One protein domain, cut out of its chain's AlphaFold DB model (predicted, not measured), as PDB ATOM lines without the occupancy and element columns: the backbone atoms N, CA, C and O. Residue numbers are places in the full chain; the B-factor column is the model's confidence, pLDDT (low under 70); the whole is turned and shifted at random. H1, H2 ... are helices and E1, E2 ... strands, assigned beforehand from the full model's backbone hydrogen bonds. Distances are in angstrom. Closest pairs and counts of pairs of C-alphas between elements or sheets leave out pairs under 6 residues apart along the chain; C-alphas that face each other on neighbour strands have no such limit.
ATOM      1  N   GLU A   8      93.319  99.446 118.036       79.12
ATOM      2  CA  GLU A   8      94.002  98.163 118.006       79.12
ATOM      3  C   GLU A   8      93.561  97.454 116.729       79.12
ATOM      4  O   GLU A   8      92.391  97.109 116.573       79.12
ATOM      5  N   LEU A   9      94.483  97.316 115.782       75.69
ATOM      6  CA  LEU A   9      94.238  96.609 114.531       75.69
ATOM      7  C   LEU A   9      94.828  95.214 114.648       75.69
ATOM      8  O   LEU A   9      95.982  95.070 115.051       75.69
ATOM      9  N   GLU A  10      94.084  94.182 114.262       70.06
ATOM     10  CA  GLU A  10      94.706  92.876 114.064       70.06
ATOM     11  C   GLU A  10      95.792  93.010 112.998       70.06
ATOM     12  O   GLU A  10      95.571  93.580 111.924       70.06
ATOM     13  N   ALA A  11      96.988  92.518 113.316       61.78
ATOM     14  CA  ALA A  11      98.096  92.468 112.382       61.78
ATOM     15  C   ALA A  11      97.781  91.431 111.293       61.78
ATOM     16  O   ALA A  11      98.262  90.304 111.329       61.78
ATOM     17  N   VAL A  12      96.957  91.803 110.313       59.56
ATOM     18  CA  VAL A  12      96.962  91.126 109.017       59.56
ATOM     19  C   VAL A  12      98.361  91.365 108.464       59.56
ATOM     20  O   VAL A  12      98.785  92.519 108.419       59.56
ATOM     21  N   GLU A  13      99.105  90.305 108.145       56.72
ATOM     22  CA  GLU A  13     100.511  90.363 107.725       56.72
ATOM     23  C   GLU A  13     100.705  91.285 106.507       56.72
ATOM     24  O   GLU A  13     100.721  90.860 105.355       56.72
ATOM     25  N   VAL A  14     100.840  92.586 106.748       54.84
ATOM     26  CA  VAL A  14     101.186  93.588 105.746       54.84
ATOM     27  C   VAL A  14     102.540  94.144 106.169       54.84
ATOM     28  O   VAL A  14     102.651  94.706 107.264       54.84
ATOM     29  N   PRO A  15     103.595  94.006 105.345       50.38
ATOM     30  CA  PRO A  15     104.940  94.402 105.727       50.38
ATOM     31  C   PRO A  15     105.052  95.927 105.645       50.38
ATOM     32  O   PRO A  15     105.551  96.483 104.669       50.38
ATOM     33  N   THR A  16     104.556  96.636 106.659       55.31
ATOM     34  CA  THR A  16     104.750  98.084 106.783       55.31
ATOM     35  C   THR A  16     105.839  98.353 107.818       55.31
ATOM     36  O   THR A  16     105.755  97.943 108.971       55.31
ATOM     37  N   GLY A  17     106.926  98.981 107.366       53.00
ATOM     38  CA  GLY A  17     108.203  99.133 108.072       53.00
ATOM     39  C   GLY A  17     108.211 100.051 109.299       53.00
ATOM     40  O   GLY A  17     109.030 100.964 109.380       53.00
ATOM     41  N   ARG A  18     107.369  99.784 110.299       52.06
ATOM     42  CA  ARG A  18     107.629 100.181 111.686       52.06
ATOM     43  C   ARG A  18     107.547  98.928 112.549       52.06
ATOM     44  O   ARG A  18     106.463  98.461 112.862       52.06
ATOM     45  N   GLN A  19     108.716  98.379 112.866       54.84
ATOM     46  CA  GLN A  19     108.859  97.223 113.744       54.84
ATOM     47  C   GLN A  19     108.347  97.592 115.141       54.84
ATOM     48  O   GLN A  19     109.021  98.325 115.855       54.84
ATOM     49  N   ASP A  20     107.184  97.071 115.517       45.84
ATOM     50  CA  ASP A  20     106.967  96.585 116.876       45.84
ATOM     51  C   ASP A  20     106.802  95.071 116.730       45.84
ATOM     52  O   ASP A  20     105.812  94.565 116.208       45.84
ATOM     53  N   GLY A  21     107.883  94.356 117.035       48.50
ATOM     54  CA  GLY A  21     107.969  92.916 116.868       48.50
ATOM     55  C   GLY A  21     107.139  92.195 117.919       48.50
ATOM     56  O   GLY A  21     107.542  92.118 119.069       48.50
ATOM     57  N   ALA A  22     106.000  91.661 117.505       46.97
ATOM     58  CA  ALA A  22     105.356  90.443 117.995       46.97
ATOM     59  C   ALA A  22     104.051  90.322 117.207       46.97
ATOM     60  O   ALA A  22     103.407  91.338 116.969       46.97
ATOM     61  N   GLY A  23     103.659  89.117 116.790       55.03
ATOM     62  CA  GLY A  23     102.408  88.851 116.062       55.03
ATOM     63  C   GLY A  23     101.143  89.067 116.904       55.03
ATOM     64  O   GLY A  23     100.323  88.167 117.031       55.03
ATOM     65  N   GLY A  24     101.023  90.238 117.526       59.16
ATOM     66  CA  GLY A  24      99.878  90.727 118.276       59.16
ATOM     67  C   GLY A  24      99.293  91.986 117.623       59.16
ATOM     68  O   GLY A  24      99.844  92.498 116.646       59.16
ATOM     69  N   PRO A  25      98.159  92.484 118.136       63.22
ATOM     70  CA  PRO A  25      97.465  93.633 117.566       63.22
ATOM     71  C   PRO A  25      98.360  94.883 117.501       63.22
ATOM     72  O   PRO A  25      99.036  95.245 118.466       63.22
ATOM     73  N   VAL A  26      98.347  95.558 116.349       79.00
ATOM     74  CA  VAL A  26      99.061  96.813 116.106       79.00
ATOM     75  C   VAL A  26      98.309  97.952 116.780       79.00
ATOM     76  O   VAL A  26      97.170  98.265 116.432       79.00
ATOM     77  N   VAL A  27      98.981  98.622 117.712       80.69
ATOM     78  CA  VAL A  27      98.438  99.780 118.428       80.69
ATOM     79  C   VAL A  27      98.693 101.060 117.629       80.69
ATOM     80  O   VAL A  27      99.808 101.588 117.582       80.69
ATOM     81  N   VAL A  28      97.644 101.625 117.036       84.06
ATOM     82  CA  VAL A  28      97.697 102.859 116.248       84.06
ATOM     83  C   VAL A  28      97.214 104.043 117.081       84.06
ATOM     84  O   VAL A  28      96.033 104.203 117.379       84.06
ATOM     85  N   LYS A  29      98.134 104.952 117.425       87.88
ATOM     86  CA  LYS A  29      97.840 106.198 118.161       87.88
ATOM     87  C   LYS A  29      97.242 107.267 117.239       87.88
ATOM     88  O   LYS A  29      97.863 108.309 116.998       87.88
ATOM     89  N   LEU A  30      96.051 107.005 116.705       87.00
ATOM     90  CA  LEU A  30      95.382 107.865 115.726       87.00
ATOM     91  C   LEU A  30      95.158 109.293 116.226       87.00
ATOM     92  O   LEU A  30      95.342 110.229 115.454       87.00
ATOM     93  N   GLY A  31      94.839 109.492 117.508       88.31
ATOM     94  CA  GLY A  31      94.684 110.834 118.079       88.31
ATOM     95  C   GLY A  31      95.960 111.673 117.946       88.31
ATOM     96  O   GLY A  31      95.928 112.795 117.442       88.31
ATOM     97  N   THR A  32      97.104 111.092 118.312       89.31
ATOM     98  CA  THR A  32      98.420 111.737 118.185       89.31
ATOM     99  C   THR A  32      98.797 111.979 116.726       89.31
ATOM    100  O   THR A  32      99.352 113.027 116.389       89.31
ATOM    101  N   TRP A  33      98.518 111.016 115.846       89.94
ATOM    102  CA  TRP A  33      98.779 111.172 114.417       89.94
ATOM    103  C   TRP A  33      97.945 112.314 113.825       89.94
ATOM    104  O   TRP A  33      98.504 113.191 113.166       89.94
ATOM    105  N   LEU A  34      96.650 112.370 114.137       88.94
ATOM    106  CA  LEU A  34      95.740 113.397 113.640       88.94
ATOM    107  C   LEU A  34      96.152 114.802 114.104       88.94
ATOM    108  O   LEU A  34      96.141 115.737 113.304       88.94
ATOM    109  N   ASP A  35      96.571 114.951 115.363       88.81
ATOM    110  CA  ASP A  35      97.113 116.210 115.885       88.81
ATOM    111  C   ASP A  35      98.350 116.667 115.099       88.81
ATOM    112  O   ASP A  35      98.479 117.844 114.754       88.81
ATOM    113  N   ASN A  36      99.263 115.744 114.787       89.88
ATOM    114  CA  ASN A  36     100.465 116.052 114.016       89.88
ATOM    115  C   ASN A  36     100.147 116.423 112.565       89.88
ATOM    116  O   ASN A  36     100.756 117.351 112.034       89.88
ATOM    117  N   VAL A  37      99.192 115.727 111.940       91.62
ATOM    118  CA  VAL A  37      98.718 116.035 110.585       91.62
ATOM    119  C   VAL A  37      98.101 117.430 110.541       91.62
ATOM    120  O   VAL A  37      98.489 118.225 109.692       91.62
ATOM    121  N   ARG A  38      97.222 117.780 111.492       89.81
ATOM    122  CA  ARG A  38      96.629 119.129 111.582       89.81
ATOM    123  C   ARG A  38      97.682 120.210 111.792       89.81
ATOM    124  O   ARG A  38      97.691 121.201 111.075       89.81
ATOM    125  N   LYS A  39      98.617 120.000 112.725       90.25
ATOM    126  CA  LYS A  39      99.720 120.943 112.989       90.25
ATOM    127  C   LYS A  39     100.629 121.168 111.784       90.25
ATOM    128  O   LYS A  39     101.299 122.189 111.711       90.25
ATOM    129  N   ARG A  40     100.711 120.192 110.882       90.69
ATOM    130  CA  ARG A  40     101.556 120.240 109.687       90.69
ATOM    131  C   ARG A  40     100.733 120.364 108.410       90.69
ATOM    132  O   ARG A  40     101.284 120.070 107.356       90.69
ATOM    133  N   ALA A  41      99.471 120.805 108.499       88.94
ATOM    134  CA  ALA A  41      98.543 120.937 107.371       88.94
ATOM    135  C   ALA A  41      99.188 121.629 106.162       88.94
ATOM    136  O   ALA A  41      99.086 121.135 105.043       88.94
ATOM    137  N   ASP A  42      99.942 122.700 106.410       90.25
ATOM    138  CA  ASP A  42     100.608 123.500 105.374       90.25
ATOM    139  C   ASP A  42     101.775 122.779 104.679       90.25
ATOM    140  O   ASP A  42     102.251 123.216 103.638       90.25
ATOM    141  N   ARG A  43     102.261 121.677 105.260       92.31
ATOM    142  CA  ARG A  43     103.340 120.841 104.712       92.31
ATOM    143  C   ARG A  43     102.821 119.576 104.028       92.31
ATOM    144  O   ARG A  43     103.631 118.785 103.548       92.31
ATOM    145  N   LEU A  44     101.509 119.338 104.031       90.50
ATOM    146  CA  LEU A  44     100.922 118.221 103.296       90.50
ATOM    147  C   LEU A  44     100.826 118.555 101.808       90.50
ATOM    148  O   LEU A  44     100.540 119.690 101.428       90.50
ATOM    149  N   SER A  45     101.025 117.542 100.964       93.25
ATOM    150  CA  SER A  45     100.713 117.664  99.543       93.25
ATOM    151  C   SER A  45      99.217 117.927  99.352       93.25
ATOM    152  O   SER A  45      98.384 117.510 100.164       93.25
ATOM    153  N   ALA A  46      98.867 118.605  98.258       91.56
ATOM    154  CA  ALA A  46      97.475 118.900  97.928       91.56
ATOM    155  C   ALA A  46      96.630 117.619  97.807       91.56
ATOM    156  O   ALA A  46      95.518 117.570  98.325       91.56
ATOM    157  N   GLU A  47      97.196 116.570  97.206       93.62
ATOM    158  CA  GLU A  47      96.577 115.248  97.089       93.62
ATOM    159  C   GLU A  47      96.253 114.653  98.462       93.62
ATOM    160  O   GLU A  47      95.097 114.352  98.750       93.62
ATOM    161  N   ARG A  48      97.234 114.601  99.373       92.31
ATOM    162  CA  ARG A  48      97.018 114.055 100.717       92.31
ATOM    163  C   ARG A  48      95.989 114.858 101.506       92.31
ATOM    164  O   ARG A  48      95.217 114.299 102.283       92.31
ATOM    165  N   ARG A  49      95.961 116.176 101.314       90.38
ATOM    166  CA  ARG A  49      94.962 117.055 101.925       90.38
ATOM    167  C   ARG A  49      93.555 116.771 101.389       90.38
ATOM    168  O   ARG A  49      92.605 116.785 102.169       90.38
ATOM    169  N   ALA A  50      93.432 116.503 100.088       91.75
ATOM    170  CA  ALA A  50      92.175 116.158  99.435       91.75
ATOM    171  C   ALA A  50      91.660 114.777  99.869       91.75
ATOM    172  O   ALA A  50      90.490 114.669 100.223       91.75
ATOM    173  N   GLU A  51      92.528 113.761  99.940       93.69
ATOM    174  CA  GLU A  51      92.189 112.431 100.472       93.69
ATOM    175  C   GLU A  51      91.603 112.531 101.884       93.69
ATOM    176  O   GLU A  51      90.527 112.010 102.170       93.69
ATOM    177  N   LEU A  52      92.283 113.264 102.770       91.81
ATOM    178  CA  LEU A  52      91.816 113.469 104.139       91.81
ATOM    179  C   LEU A  52      90.501 114.258 104.180       91.81
ATOM    180  O   LEU A  52      89.618 113.945 104.977       91.81
ATOM    181  N   GLY A  53      90.340 115.251 103.302       91.62
ATOM    182  CA  GLY A  53      89.084 115.982 103.135       91.62
ATOM    183  C   GLY A  53      87.926 115.081 102.690       91.62
ATOM    184  O   GLY A  53      86.829 115.206 103.233       91.62
ATOM    185  N   ALA A  54      88.171 114.135 101.779       94.25
ATOM    186  CA  ALA A  54      87.183 113.152 101.330       94.25
ATOM    187  C   ALA A  54      86.746 112.206 102.461       94.25
ATOM    188  O   ALA A  54      85.585 111.814 102.524       94.25
ATOM    189  N   LEU A  55      87.642 111.922 103.415       91.88
ATOM    190  CA  LEU A  55      87.322 111.209 104.659       91.88
ATOM    191  C   LEU A  55      86.565 112.078 105.688       91.88
ATOM    192  O   LEU A  55      86.319 111.642 106.812       91.88
ATOM    193  N   GLY A  56      86.202 113.318 105.344       90.44
ATOM    194  CA  GLY A  56      85.473 114.238 106.219       90.44
ATOM    195  C   GLY A  56      86.357 114.968 107.233       90.44
ATOM    196  O   GLY A  56      85.850 115.553 108.200       90.44
TER     197      GLY A  56
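Overview. This is residues 8 to 56 of the 59 residues of an uncharacterized protein of Streptomyces atratus (UniProt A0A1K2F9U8). The printed part is a loose, drawn-out chain with a wide loop, residues 8 to 25, at one end and two short helices, H1 and H2, towards the other. The loop folds back so that residues 8 to 9 pair with residues 26 to 27 of the short strand E1, and from E1 the chain goes on through H1 and then turns into H2, which is set off from H1. The 49 printed residues hold one named strand and two named helices, in the order E1, H1, H2; the class is mostly helix, though only 22 residues are in named elements, under half. The whole is loose, with a radius of gyration of the C-alphas of 13.7 A, and elongated, spanning 36 by 19 by 18 A.

Along the chain. Begin at C-alpha 8, at (94.002, 98.163, 118.006), and pass residues 8 to 25, which hold no named element. Strand E1, residues 26 to 28, starts at C-alpha 26, at (99.061, 96.813, 116.106). Helix H1, residues 30 to 39, runs 14.0 A from C-alpha 30, at (95.382, 107.865, 115.726). Helix H2, residues 46 to 54, runs 12.3 A and ends at C-alpha 54, at (87.183, 113.152, 101.330).

Arrangement. Look first at residues 8 to 9, which pair antiparallel with residues 26 to 27 of E1; E1 pairs with no named strand. E1 and H1 meet only through their link, which is tight, with 1 residue. H1 and H2 are apart, joined by a short link of 6 residues. E1 and H2 are apart as well. In H1 and H2 every O i to N i+4 pair is within hydrogen-bond range.

Size, cuts and confidence. The two C-alphas farthest apart, those of Gly 23 and Asp 42, are 36.3 A apart. Residues 14 to 21 stand free, and so do residues 30 to 36 of H1 and residues 42 to 48, of which 46 to 48 belong to H2. The printed part has no cut, and neither link between named elements is long. In the B-factor column the mean pLDDT of the printed part is 78.1; residues 11 to 25 are under 70.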